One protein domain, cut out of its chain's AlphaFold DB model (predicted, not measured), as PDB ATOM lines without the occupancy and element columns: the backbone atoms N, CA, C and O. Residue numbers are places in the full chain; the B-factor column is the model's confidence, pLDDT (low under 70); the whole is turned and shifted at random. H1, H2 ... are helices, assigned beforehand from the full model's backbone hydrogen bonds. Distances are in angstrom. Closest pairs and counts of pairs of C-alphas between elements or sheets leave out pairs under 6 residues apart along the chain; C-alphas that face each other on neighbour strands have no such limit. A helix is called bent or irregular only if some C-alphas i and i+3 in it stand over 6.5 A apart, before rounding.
ATOM      1  N   LEU A 259      11.956  32.424  23.068       96.31
ATOM      2  CA  LEU A 259      11.971  30.973  23.063       96.31
ATOM      3  C   LEU A 259      10.572  30.389  22.835       96.31
ATOM      4  O   LEU A 259      10.418  29.459  22.038       96.31
ATOM      5  N   GLU A 260       9.563  30.965  23.483       95.38
ATOM      6  CA  GLU A 260       8.167  30.544  23.362       95.38
ATOM      7  C   GLU A 260       7.550  30.976  22.024       95.38
ATOM      8  O   GLU A 260       6.982  30.153  21.305       95.38
ATOM      9  N   GLY A 261       7.679  32.257  21.664       93.81
ATOM     10  CA  GLY A 261       6.969  32.835  20.518       93.81
ATOM     11  C   GLY A 261       7.713  32.739  19.186       93.81
ATOM     12  O   GLY A 261       7.096  32.536  18.140       93.81
ATOM     13  N   ALA A 262       9.043  32.870  19.189       95.56
ATOM     14  CA  ALA A 262       9.843  32.949  17.963       95.56
ATOM     15  C   ALA A 262      11.213  32.238  18.067       95.56
ATOM     16  O   ALA A 262      12.252  32.842  17.780       95.56
ATOM     17  N   PRO A 263      11.262  30.929  18.388       95.94
ATOM     18  CA  PRO A 263      12.520  30.199  18.618       95.94
ATOM     19  C   PRO A 263      13.457  30.166  17.397       95.94
ATOM     20  O   PRO A 263      14.671  29.968  17.504       95.94
ATOM     21  N   HIS A 264      12.907  30.370  16.200       94.38
ATOM     22  CA  HIS A 264      13.679  30.480  14.967       94.38
ATOM     23  C   HIS A 264      14.549  31.755  14.928       94.38
ATOM     24  O   HIS A 264      15.623  31.735  14.327       94.38
ATOM     25  N   VAL A 265      14.147  32.832  15.619       97.06
ATOM     26  CA  VAL A 265      14.962  34.046  15.792       97.06
ATOM     27  C   VAL A 265      16.198  33.735  16.626       97.06
ATOM     28  O   VAL A 265      17.293  34.131  16.239       97.06
ATOM     29  N   LEU A 266      16.064  32.957  17.709       98.19
ATOM     30  CA  LEU A 266      17.204  32.510  18.520       98.19
ATOM     31  C   LEU A 266      18.151  31.601  17.724       98.19
ATOM     32  O   LEU A 266      19.366  31.737  17.836       98.19
ATOM     33  N   SER A 267      17.613  30.740  16.854       97.00
ATOM     34  CA  SER A 267      18.435  29.931  15.935       97.00
ATOM     35  C   SER A 267      19.247  30.826  14.985       97.00
ATOM     36  O   SER A 267      20.446  30.623  14.795       97.00
ATOM     37  N   SER A 268      18.613  31.865  14.423       96.88
ATOM     38  CA  SER A 268      19.299  32.846  13.577       96.88
ATOM     39  C   SER A 268      20.313  33.679  14.361       96.88
ATOM     40  O   SER A 268      21.381  33.971  13.833       96.88
ATOM     41  N   ALA A 269      20.005  34.056  15.604       98.00
ATOM     42  CA  ALA A 269      20.911  34.803  16.468       98.00
ATOM     43  C   ALA A 269      22.155  33.973  16.799       98.00
ATOM     44  O   ALA A 269      23.266  34.472  16.638       98.00
ATOM     45  N   LEU A 270      21.985  32.699  17.171       98.31
ATOM     46  CA  LEU A 270      23.087  31.767  17.404       98.31
ATOM     47  C   LEU A 270      24.012  31.687  16.186       98.31
ATOM     48  O   LEU A 270      25.217  31.884  16.317       98.31
ATOM     49  N   TYR A 271      23.451  31.459  14.994       97.12
ATOM     50  CA  TYR A 271      24.236  31.417  13.759       97.12
ATOM     51  C   TYR A 271      25.011  32.724  13.525       97.12
ATOM     52  O   TYR A 271      26.222  32.696  13.292       97.12
ATOM     53  N   THR A 272      24.332  33.873  13.620       96.81
ATOM     54  CA  THR A 272      24.946  35.188  13.396       96.81
ATOM     55  C   THR A 272      26.065  35.469  14.397       96.81
ATOM     56  O   THR A 272      27.159  35.851  13.986       96.81
ATOM     57  N   PHE A 273      25.843  35.250  15.696       97.62
ATOM     58  CA  PHE A 273      26.844  35.558  16.719       97.62
ATOM     59  C   PHE A 273      28.026  34.588  16.709       97.62
ATOM     60  O   PHE A 273      29.153  35.048  16.868       97.62
ATOM     61  N   LEU A 274      27.828  33.296  16.425       96.38
ATOM     62  CA  LEU A 274      28.947  32.372  16.202       96.38
ATOM     63  C   LEU A 274      29.806  32.814  15.004       96.38
ATOM     64  O   LEU A 274      31.032  32.867  15.096       96.38
ATOM     65  N   ARG A 275      29.171  33.203  13.890       94.31
ATOM     66  CA  ARG A 275      29.867  33.691  12.686       94.31
ATOM     67  C   ARG A 275      30.627  34.996  12.929       94.31
ATOM     68  O   ARG A 275      31.709  35.184  12.384       94.31
ATOM     69  N   VAL A 276      30.057  35.911  13.704       92.56
ATOM     70  CA  VAL A 276      30.684  37.196  14.034       92.56
ATOM     71  C   VAL A 276      31.835  36.999  15.021       92.56
ATOM     72  O   VAL A 276      32.902  37.586  14.839       92.56
ATOM     73  N   LEU A 277      31.658  36.137  16.027       93.19
ATOM     74  CA  LEU A 277      32.710  35.764  16.972       93.19
ATOM     75  C   LEU A 277      33.927  35.179  16.254       93.19
ATOM     76  O   LEU A 277      35.048  35.594  16.548       93.19
ATOM     77  N   SER A 278      33.724  34.278  15.283       90.25
ATOM     78  CA  SER A 278      34.835  33.650  14.554       90.25
ATOM     79  C   SER A 278      35.732  34.677  13.859       90.25
ATOM     80  O   SER A 278      36.943  34.488  13.788       90.25
ATOM     81  N   ASP A 279      35.160  35.788  13.384       85.19
ATOM     82  CA  ASP A 279      35.922  36.877  12.770       85.19
ATOM     83  C   ASP A 279      36.534  37.820  13.815       85.19
ATOM     84  O   ASP A 279      37.689  38.219  13.676       85.19
ATOM     85  N   LYS A 280      35.817  38.132  14.903       84.56
ATOM     86  CA  LYS A 280      36.329  38.980  15.997       84.56
ATOM     87  C   LYS A 280      37.536  38.379  16.709       84.56
ATOM     88  O   LYS A 280      38.352  39.128  17.236       84.56
ATOM     89  N   PHE A 281      37.666  37.055  16.752       84.19
ATOM     90  CA  PHE A 281      38.860  36.400  17.295       84.19
ATOM     91  C   PHE A 281      40.070  36.461  16.355       84.19
ATOM     92  O   PHE A 281      41.200  36.369  16.827       84.19
ATOM     93  N   ARG A 282      39.869  36.694  15.051       79.94
ATOM     94  CA  ARG A 282      40.971  36.928  14.099       79.94
ATOM     95  C   ARG A 282      41.570  38.329  14.228       79.94
ATOM     96  O   ARG A 282      42.684  38.558  13.764       79.94
ATOM     97  N   VAL A 283      40.848  39.260  14.853       75.88
ATOM     98  CA  VAL A 283      41.262  40.654  15.029       75.88
ATOM     99  C   VAL A 283      41.595  40.903  16.505       75.88
ATOM    100  O   VAL A 283      40.731  40.841  17.379       75.88
ATOM    101  N   SER A 284      42.864  41.189  16.807       65.12
ATOM    102  CA  SER A 284      43.317  41.432  18.185       65.12
ATOM    103  C   SER A 284      42.996  42.864  18.632       65.12
ATOM    104  O   SER A 284      43.813  43.772  18.495       65.12
ATOM    105  N   ILE A 285      41.773  43.084  19.126       76.50
ATOM    106  CA  ILE A 285      41.339  44.355  19.726       76.50
ATOM    107  C   ILE A 285      40.864  44.092  21.158       76.50
ATOM    108  O   ILE A 285      39.767  43.576  21.370       76.50
ATOM    109  N   GLU A 286      41.658  44.515  22.145       72.75
ATOM    110  CA  GLU A 286      41.364  44.340  23.580       72.75
ATOM    111  C   GLU A 286      40.029  44.970  24.008       72.75
ATOM    112  O   GLU A 286      39.322  44.448  24.869       72.75
ATOM    113  N   LYS A 287      39.621  46.067  23.359       76.38
ATOM    114  CA  LYS A 287      38.345  46.745  23.650       76.38
ATOM    115  C   LYS A 287      37.114  45.866  23.383       76.38
ATOM    116  O   LYS A 287      36.035  46.176  23.880       76.38
ATOM    117  N   LEU A 288      37.254  44.780  22.616       86.75
ATOM    118  CA  LEU A 288      36.148  43.883  22.271       86.75
ATOM    119  C   LEU A 288      35.916  42.767  23.290       86.75
ATOM    120  O   LEU A 288      34.904  42.079  23.184       86.75
ATOM    121  N   GLU A 289      36.793  42.581  24.277       89.25
ATOM    122  CA  GLU A 289      36.726  41.422  25.177       89.25
ATOM    123  C   GLU A 289      35.413  41.344  25.968       89.25
ATOM    124  O   GLU A 289      34.834  40.269  26.116       89.25
ATOM    125  N   ILE A 290      34.873  42.487  26.403       91.69
ATOM    126  CA  ILE A 290      33.570  42.529  27.084       91.69
ATOM    127  C   ILE A 290      32.451  42.076  26.137       91.69
ATOM    128  O   ILE A 290      31.593  41.286  26.530       91.69
ATOM    129  N   LEU A 291      32.460  42.548  24.887       93.12
ATOM    130  CA  LEU A 291      31.450  42.170  23.901       93.12
ATOM    131  C   LEU A 291      31.561  40.682  23.547       93.12
ATOM    132  O   LEU A 291      30.551  39.988  23.598       93.12
ATOM    133  N   LYS A 292      32.777  40.176  23.299       94.50
ATOM    134  CA  LYS A 292      33.032  38.754  23.022       94.50
ATOM    135  C   LYS A 292      32.498  37.860  24.136       94.50
ATOM    136  O   LYS A 292      31.787  36.903  23.854       94.50
ATOM    137  N   ARG A 293      32.770  38.186  25.406       95.31
ATOM    138  CA  ARG A 293      32.254  37.414  26.555       95.31
ATOM    139  C   ARG A 293      30.733  37.358  26.576       95.31
ATOM    140  O   ARG A 293      30.157  36.306  26.838       95.31
ATOM    141  N   ARG A 294      30.075  38.481  26.291       97.12
ATOM    142  CA  ARG A 294      28.612  38.538  26.237       97.12
ATOM    143  C   ARG A 294      28.052  37.721  25.065       97.12
ATOM    144  O   ARG A 294      27.057  37.024  25.245       97.12
ATOM    145  N   GLU A 295      28.702  37.760  23.902       96.88
ATOM    146  CA  GLU A 295      28.360  36.947  22.722       96.88
ATOM    147  C   GLU A 295      28.528  35.451  22.987       96.88
ATOM    148  O   GLU A 295      27.621  34.675  22.684       96.88
ATOM    149  N   ILE A 296      29.636  35.057  23.622       98.06
ATOM    150  CA  ILE A 296      29.870  33.684  24.081       98.06
ATOM    151  C   ILE A 296      28.752  33.265  25.032       98.06
ATOM    152  O   ILE A 296      28.146  32.217  24.825       98.06
ATOM    153  N   HIS A 297      28.422  34.100  26.020       98.25
ATOM    154  CA  HIS A 297      27.363  33.805  26.981       98.25
ATOM    155  C   HIS A 297      26.010  33.547  26.305       98.25
ATOM    156  O   HIS A 297      25.381  32.532  26.598       98.25
ATOM    157  N   LEU A 298      25.582  34.405  25.370       98.38
ATOM    158  CA  LEU A 298      24.334  34.195  24.626       98.38
ATOM    159  C   LEU A 298      24.370  32.884  23.824       98.38
ATOM    160  O   LEU A 298      23.421  32.105  23.890       98.38
ATOM    161  N   CYS A 299      25.457  32.621  23.092       98.44
ATOM    162  CA  CYS A 299      25.578  31.407  22.282       98.44
ATOM    163  C   CYS A 299      25.545  30.145  23.151       98.44
ATOM    164  O   CYS A 299      24.802  29.212  22.858       98.44
ATOM    165  N   VAL A 300      26.313  30.127  24.243       98.31
ATOM    166  CA  VAL A 300      26.352  29.009  25.193       98.31
ATOM    167  C   VAL A 300      24.982  28.799  25.827       98.31
ATOM    168  O   VAL A 300      24.533  27.659  25.882       98.31
ATOM    169  N   LYS A 301      24.292  29.872  26.238       97.94
ATOM    170  CA  LYS A 301      22.935  29.799  26.795       97.94
ATOM    171  C   LYS A 301      21.970  29.113  25.823       97.94
ATOM    172  O   LYS A 301      21.356  28.121  26.197       97.94
ATOM    173  N   ILE A 302      21.915  29.557  24.561       97.62
ATOM    174  CA  ILE A 302      21.053  28.943  23.532       97.62
ATOM    175  C   ILE A 302      21.389  27.459  23.342       97.62
ATOM    176  O   ILE A 302      20.490  26.625  23.317       97.62
ATOM    177  N   VAL A 303      22.673  27.110  23.216       96.94
ATOM    178  CA  VAL A 303      23.089  25.723  22.953       96.94
ATOM    179  C   VAL A 303      22.791  24.806  24.139       96.94
ATOM    180  O   VAL A 303      22.390  23.662  23.937       96.94
ATOM    181  N   ARG A 304      23.022  25.277  25.367       95.62
ATOM    182  CA  ARG A 304      22.893  24.469  26.585       95.62
ATOM    183  C   ARG A 304      21.453  24.314  27.044       95.62
ATOM    184  O   ARG A 304      21.101  23.236  27.505       95.62
ATOM    185  N   GLU A 305      20.647  25.362  26.924       95.12
ATOM    186  CA  GLU A 305      19.246  25.325  27.342       95.12
ATOM    187  C   GLU A 305      18.348  24.771  26.227       95.12
ATOM    188  O   GLU A 305      17.388  24.064  26.507       95.12
ATOM    189  N   GLU A 306      18.673  25.028  24.954       94.56
ATOM    190  CA  GLU A 306      17.757  24.809  23.829       94.56
ATOM    191  C   GLU A 306      18.455  24.215  22.594       94.56
ATOM    192  O   GLU A 306      18.316  24.682  21.459       94.56
ATOM    193  N   PHE A 307      19.185  23.113  22.792       94.56
ATOM    194  CA  PHE A 307      20.002  22.468  21.753       94.56
ATOM    195  C   PHE A 307      19.234  22.082  20.473       94.56
ATOM    196  O   PHE A 307      19.796  22.076  19.377       94.56
ATOM    197  N   ARG A 308      17.922  21.824  20.565       92.75
ATOM    198  CA  ARG A 308      17.048  21.573  19.399       92.75
ATOM    199  C   ARG A 308      17.085  22.701  18.357       92.75
ATOM    200  O   ARG A 308      16.824  22.459  17.181       92.75
ATOM    201  N   LEU A 309      17.396  23.930  18.772       92.75
ATOM    202  CA  LEU A 309      17.535  25.084  17.883       92.75
ATOM    203  C   LEU A 309      18.795  24.977  17.017       92.75
ATOM    204  O   LEU A 309      18.773  25.356  15.847       92.75
ATOM    205  N   CYS A 310      19.863  24.384  17.551       92.62
ATOM    206  CA  CYS A 310      21.114  24.135  16.838       92.62
ATOM    207  C   CYS A 310      20.924  23.130  15.695       92.62
ATOM    208  O   CYS A 310      21.494  23.300  14.619       92.62
ATOM    209  N   LEU A 311      20.062  22.125  15.892       89.69
ATOM    210  CA  LEU A 311      19.750  21.117  14.872       89.69
ATOM    211  C   LEU A 311      19.138  21.735  13.605       89.69
ATOM    212  O   LEU A 311      19.370  21.241  12.508       89.69
ATOM    213  N   LYS A 312      18.412  22.857  13.727       88.06
ATOM    214  CA  LYS A 312      17.846  23.581  12.573       88.06
ATOM    215  C   LYS A 312      18.901  24.281  11.715       88.06
ATOM    216  O   LYS A 312      18.638  24.563  10.551       88.06
ATOM    217  N   ILE A 313      20.066  24.589  12.288       92.62
ATOM    218  CA  ILE A 313      21.211  25.156  11.561       92.62
ATOM    219  C   ILE A 313      21.942  24.037  10.796       92.62
ATOM    220  O   ILE A 313      22.462  24.269   9.704       92.62
ATOM    221  N   GLY A 314      21.959  22.820  11.349       91.19
ATOM    222  CA  GLY A 314      22.603  21.649  10.754       91.19
ATOM    223  C   GLY A 314      24.130  21.745  10.773       91.19
ATOM    224  O   GLY A 314      24.714  22.409  11.628       91.19
ATOM    225  N   ARG A 315      24.798  21.105   9.809       92.56
ATOM    226  CA  ARG A 315      26.272  21.002   9.739       92.56
ATOM    227  C   ARG A 315      27.043  22.322   9.891       92.56
ATOM    228  O   ARG A 315      28.175  22.315  10.371       92.56
ATOM    229  N   ASP A 316      26.458  23.452   9.483       93.00
ATOM    230  CA  ASP A 316      27.112  24.760   9.599       93.00
ATOM    231  C   ASP A 316      27.310  25.181  11.058       93.00
ATOM    232  O   ASP A 316      28.283  25.867  11.366       93.00
ATOM    233  N   PHE A 317      26.458  24.713  11.973       95.44
ATOM    234  CA  PHE A 317      26.655  24.893  13.408       95.44
ATOM    235  C   PHE A 317      27.954  24.235  13.885       95.44
ATOM    236  O   PHE A 317      28.753  24.879  14.564       95.44
ATOM    237  N   ILE A 318      28.211  22.987  13.475       94.94
ATOM    238  CA  ILE A 318      29.440  22.264  13.837       94.94
ATOM    239  C   ILE A 318      30.669  22.970  13.273       94.94
ATOM    240  O   ILE A 318      31.637  23.174  14.001       94.94
ATOM    241  N   ARG A 319      30.611  23.405  12.011       94.62
ATOM    242  CA  ARG A 319      31.704  24.153  11.376       94.62
ATOM    243  C   ARG A 319      32.041  25.432  12.152       94.62
ATOM    244  O   ARG A 319      33.204  25.690  12.430       94.62
ATOM    245  N   LEU A 320      31.027  26.208  12.541       95.12
ATOM    246  CA  LEU A 320      31.221  27.439  13.313       95.12
ATOM    247  C   LEU A 320      31.766  27.173  14.725       95.12
ATOM    248  O   LEU A 320      32.609  27.928  15.206       95.12
ATOM    249  N   LEU A 321      31.327  26.098  15.387       95.88
ATOM    250  CA  LEU A 321      31.901  25.693  16.672       95.88
ATOM    251  C   LEU A 321      33.366  25.264  16.537       95.88
ATOM    252  O   LEU A 321      34.172  25.591  17.405       95.88
ATOM    253  N   GLN A 322      33.724  24.560  15.459       94.50
ATOM    254  CA  GLN A 322      35.109  24.168  15.174       94.50
ATOM    255  C   GLN A 322      36.009  25.390  14.959       94.50
ATOM    256  O   GLN A 322      37.095  25.442  15.538       94.50
ATOM    257  N   ASP A 323      35.536  26.404  14.221       94.38
ATOM    258  CA  ASP A 323      36.240  27.687  14.052       94.38
ATOM    259  C   ASP A 323      36.524  28.372  15.410       94.38
ATOM    260  O   ASP A 323      37.492  29.120  15.565       94.38
ATOM    261  N   LEU A 324      35.700  28.080  16.418       95.88
ATOM    262  CA  LEU A 324      35.753  28.642  17.764       95.88
ATOM    263  C   LEU A 324      36.287  27.668  18.831       95.88
ATOM    264  O   LEU A 324      36.237  27.980  20.019       95.88
ATOM    265  N   ALA A 325      36.864  26.523  18.450       94.94
ATOM    266  CA  ALA A 325      37.305  25.480  19.389       94.94
ATOM    267  C   ALA A 325      38.458  25.899  20.332       94.94
ATOM    268  O   ALA A 325      38.781  25.187  21.282       94.94
ATOM    269  N   HIS A 326      39.095  27.042  20.073       93.75
ATOM    270  CA  HIS A 326      40.089  27.649  20.960       93.75
ATOM    271  C   HIS A 326      39.452  28.325  22.189       93.75
ATOM    272  O   HIS A 326      40.130  28.528  23.193       93.75
ATOM    273  N   VAL A 327      38.156  28.645  22.129       96.00
ATOM    274  CA  VAL A 327      37.376  29.184  23.246       96.00
ATOM    275  C   VAL A 327      36.912  28.017  24.135       96.00
ATOM    276  O   VAL A 327      36.257  27.099  23.628       96.00
ATOM    277  N   PRO A 328      37.223  28.016  25.446       96.88
ATOM    278  CA  PRO A 328      36.944  26.886  26.338       96.88
ATOM    279  C   PRO A 328      35.482  26.427  26.346       96.88
ATOM    280  O   PRO A 328      35.209  25.228  26.324       96.88
ATOM    281  N   GLU A 329      34.537  27.364  26.331       98.00
ATOM    282  CA  GLU A 329      33.104  27.088  26.394       98.00
ATOM    283  C   GLU A 329      32.610  26.339  25.148       98.00
ATOM    284  O   GLU A 329      31.864  25.363  25.258       98.00
ATOM    285  N   PHE A 330      33.064  26.750  23.958       97.94
ATOM    286  CA  PHE A 330      32.713  26.086  22.700       97.94
ATOM    287  C   PHE A 330      33.438  24.751  22.534       97.94
ATOM    288  O   PHE A 330      32.854  23.795  22.025       97.94
ATOM    289  N   LYS A 331      34.675  24.641  23.035       97.19
ATOM    290  CA  LYS A 331      35.393  23.364  23.106       97.19
ATOM    291  C   LYS A 331      34.647  22.342  23.967       97.19
ATOM    292  O   LYS A 331      34.499  21.199  23.544       97.19
ATOM    293  N   ALA A 332      34.156  22.753  25.135       97.19
ATOM    294  CA  ALA A 332      33.367  21.890  26.010       97.19
ATOM    295  C   ALA A 332      32.063  21.441  25.332       97.19
ATOM    296  O   ALA A 332      31.720  20.265  25.378       97.19
ATOM    297  N   ILE A 333      31.375  22.348  24.627       96.81
ATOM    298  CA  ILE A 333      30.186  22.002  23.832       96.81
ATOM    299  C   ILE A 333      30.520  20.947  22.768       96.81
ATOM    300  O   ILE A 333      29.805  19.956  22.660       96.81
ATOM    301  N   LEU A 334      31.601  21.126  22.000       95.38
ATOM    302  CA  LEU A 334      32.025  20.146  20.992       95.38
ATOM    303  C   LEU A 334      32.327  18.775  21.608       95.38
ATOM    304  O   LEU A 334      31.960  17.753  21.031       95.38
ATOM    305  N   GLN A 335      32.976  18.747  22.772       94.94
ATOM    306  CA  GLN A 335      33.245  17.507  23.497       94.94
ATOM    307  C   GLN A 335      31.951  16.825  23.942       94.94
ATOM    308  O   GLN A 335      31.801  15.626  23.725       94.94
ATOM    309  N   ASP A 336      30.994  17.576  24.484       94.81
ATOM    310  CA  ASP A 336      29.708  17.018  24.900       94.81
ATOM    311  C   ASP A 336      28.901  16.492  23.707       94.81
ATOM    312  O   ASP A 336      28.308  15.425  23.802       94.81
ATOM    313  N   ILE A 337      28.936  17.163  22.550       92.81
ATOM    314  CA  ILE A 337      28.266  16.686  21.325       92.81
ATOM    315  C   ILE A 337      28.789  15.308  20.894       92.81
ATOM    316  O   ILE A 337      28.008  14.470  20.447       92.81
ATOM    317  N   VAL A 338      30.099  15.073  21.010       90.69
ATOM    318  CA  VAL A 338      30.742  13.836  20.538       90.69
ATOM    319  C   VAL A 338      30.702  12.727  21.589       90.69
ATOM    320  O   VAL A 338      30.465  11.573  21.247       90.69
ATOM    321  N   PHE A 339      30.954  13.059  22.857       91.81
ATOM    322  CA  PHE A 339      31.197  12.071  23.912       91.81
ATOM    323  C   PHE A 339      30.058  11.947  24.928       91.81
ATOM    324  O   PHE A 339      29.972  10.922  25.600       91.81
ATOM    325  N   ASN A 340      29.198  12.959  25.069       91.06
ATOM    326  CA  ASN A 340      28.124  12.966  26.065       91.06
ATOM    327  C   ASN A 340      26.846  13.690  25.575       91.06
ATOM    328  O   ASN A 340      26.378  14.641  26.214       91.06
ATOM    329  N   PRO A 341      26.250  13.257  24.446       88.19
ATOM    330  CA  PRO A 341      25.121  13.951  23.822       88.19
ATOM    331  C   PRO A 341      23.869  14.000  24.713       88.19
ATOM    332  O   PRO A 341      23.023  14.878  24.540       88.19
ATOM    333  N   SER A 342      23.765  13.115  25.714       87.94
ATOM    334  CA  SER A 342      22.683  13.111  26.706       87.94
ATOM    335  C   SER A 342      22.578  14.400  27.524       87.94
ATOM    336  O   SER A 342      21.485  14.722  27.975       87.94
ATOM    337  N   VAL A 343      23.662  15.170  27.680       91.56
ATOM    338  CA  VAL A 343      23.654  16.434  28.447       91.56
ATOM    339  C   VAL A 343      22.693  17.467  27.859       91.56
ATOM    340  O   VAL A 343      22.179  18.310  28.588       91.56
ATOM    341  N   PHE A 344      22.416  17.400  26.556       89.56
ATOM    342  CA  PHE A 344      21.527  18.348  25.886       89.56
ATOM    343  C   PHE A 344      20.037  18.042  26.077       89.56
ATOM    344  O   PHE A 344      19.209  18.847  25.661       89.56
ATOM    345  N   ASN A 345      19.680  16.898  26.679       85.56
ATOM    346  CA  ASN A 345      18.297  16.499  26.977       85.56
ATOM    347  C   ASN A 345      17.317  16.594  25.783       85.56
ATOM    348  O   ASN A 345      16.111  16.757  25.967       85.56
ATOM    349  N   VAL A 346      17.806  16.469  24.541       83.50
ATOM    350  CA  VAL A 346      16.955  16.490  23.343       83.50
ATOM    351  C   VAL A 346      16.483  15.078  23.020       83.50
ATOM    352  O   VAL A 346      17.278  14.193  22.703       83.50
ATOM    353  N   VAL A 347      15.164  14.872  23.055       78.88
ATOM    354  CA  VAL A 347      14.544  13.588  22.704       78.88
ATOM    355  C   VAL A 347      14.933  13.195  21.278       78.88
ATOM    356  O   VAL A 347      14.657  13.914  20.321       78.88
ATOM    357  N   GLY A 348      15.568  12.032  21.145       74.50
ATOM    358  CA  GLY A 348      15.986  11.481  19.856       74.50
ATOM    359  C   GLY A 348      17.369  11.923  19.379       74.50
ATOM    360  O   GLY A 348      17.851  11.318  18.421       74.50
ATOM    361  N   PHE A 349      18.027  12.880  20.051       83.00
ATOM    362  CA  PHE A 349      19.421  13.219  19.768       83.00
ATOM    363  C   PHE A 349      20.358  12.174  20.387       83.00
ATOM    364  O   PHE A 349      20.421  12.036  21.608       83.00
ATOM    365  N   LYS A 350      21.048  11.399  19.547       76.69
ATOM    366  CA  LYS A 350      21.921  10.289  19.960       76.69
ATOM    367  C   LYS A 350      23.374  10.502  19.579       76.69
ATOM    368  O   LYS A 350      24.248  10.072  20.322       76.69
ATOM    369  N   ASP A 351      23.627  11.121  18.433       82.19
ATOM    370  CA  ASP A 351      24.976  11.309  17.917       82.19
ATOM    371  C   ASP A 351      25.071  12.511  16.966       82.19
ATOM    372  O   ASP A 351      24.077  13.060  16.486       82.19
ATOM    373  N   VAL A 352      26.312  12.906  16.680       82.69
ATOM    374  CA  VAL A 352      26.639  14.010  15.769       82.69
ATOM    375  C   VAL A 352      26.155  13.768  14.333       82.69
ATOM    376  O   VAL A 352      25.956  14.738  13.601       82.69
ATOM    377  N   CYS A 353      25.928  12.516  13.915       81.19
ATOM    378  CA  CYS A 353      25.474  12.199  12.559       81.19
ATOM    379  C   CYS A 353      24.076  12.758  12.290       81.19
ATOM    380  O   CYS A 353      23.759  13.022  11.142       81.19
ATOM    381  N   GLN A 354      23.268  13.000  13.324       82.69
ATOM    382  CA  GLN A 354      21.946  13.624  13.188       82.69
ATOM    383  C   GLN A 354      21.990  15.144  12.945       82.69
ATOM    384  O   GLN A 354      20.949  15.757  12.714       82.69
ATOM    385  N   ILE A 355      23.172  15.766  13.038       83.25
ATOM    386  CA  ILE A 355      23.395  17.186  12.711       83.25
ATOM    387  C   ILE A 355      23.818  17.356  11.241       83.25
ATOM    388  O   ILE A 355      23.636  18.434  10.664       83.25
ATOM    389  N   TYR A 356      24.398  16.304  10.654       74.56
ATOM    390  CA  TYR A 356      24.772  16.217   9.240       74.56
ATOM    391  C   TYR A 356      23.590  15.767   8.386       74.56
ATOM    392  O   TYR A 356      23.511  16.279   7.243       74.56
TER     393      TYR A 356
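AT A GLANCE: This is residues 259 to 356 of the 356 residues of the protein "Integrator complex subunit 3" of Glycine soja (UniProt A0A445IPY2). Two long helices, H2 and H1, lie side by side as a hairpin, and a shorter pair, H4 and H5, sits along one side of it, with H4 packed on H1. Residues 282 to 287 stick out where the hairpin turns; little H3 packs on H1, and the last stretch, residues 345 to 356, has no named element. The printed part has 98 residues with six named helices, H1 to H6 in chain order, and no named strand: all helix. It is compact, with a radius of gyration of the C-alphas of 13.2 A and spans of 42 by 32 by 19 A.

IN THESE COORDINATES: Find C-alpha 286 at (41.364, 44.340, 23.580); from there H2 runs 29.4 A to residue 305. It is irregular: C-alphas 287 and 290 are 7.2 A apart. H1, residues 263 to 280, begins at (12.520, 30.199, 18.618) and is 25.5 A long. Then look for H3 at 308 to 311, H4 at 315 to 323, 12.8 A, H5 at 328 to 339, 16.1 A, and H6 at 341 to 344.

HOW THE PARTS SIT: H1 and H2, a helical hairpin, touch at a shallow tilt of 34 degrees, only just short of steep, opposite ways; their closest C-alphas, Leu 270 and Cys 299, are 5.5 A apart. H5 only just touches H2, with 3 pairs of C-alphas within 8 A, the closest Val 300 and Glu 329 at 7.1 A. H4 touches H5 at a steep tilt of 46 degrees, closest at C-alphas Leu 321 and Phe 330, 6.1 A. Residues 271 to 278 of H1 touch H4, closest at C-alphas Ser 278 and Asp 323, 6.1 A. Residues 263 to 270 of H1 touch H3, closest at C-alphas Ser 267 and Leu 309, 5.3 A. H6 is close to but not clearly touching H2, C-alphas Arg 304 and Phe 344 being closest at 6.3 A. Every O i to N i+4 pair is within hydrogen-bond range in H4 and H5, 13 of 14 in H1 and 14 of 16 in H2; H3 and H6 are too short for such a pair.

THE WHOLE: The C-alphas farthest apart, Lys 287 and Gly 348, are 41.9 A apart. The printed part has no cut, and the five links are tight. Mean pLDDT of the printed part is 91.4; look at residue 284 for the one value under 70.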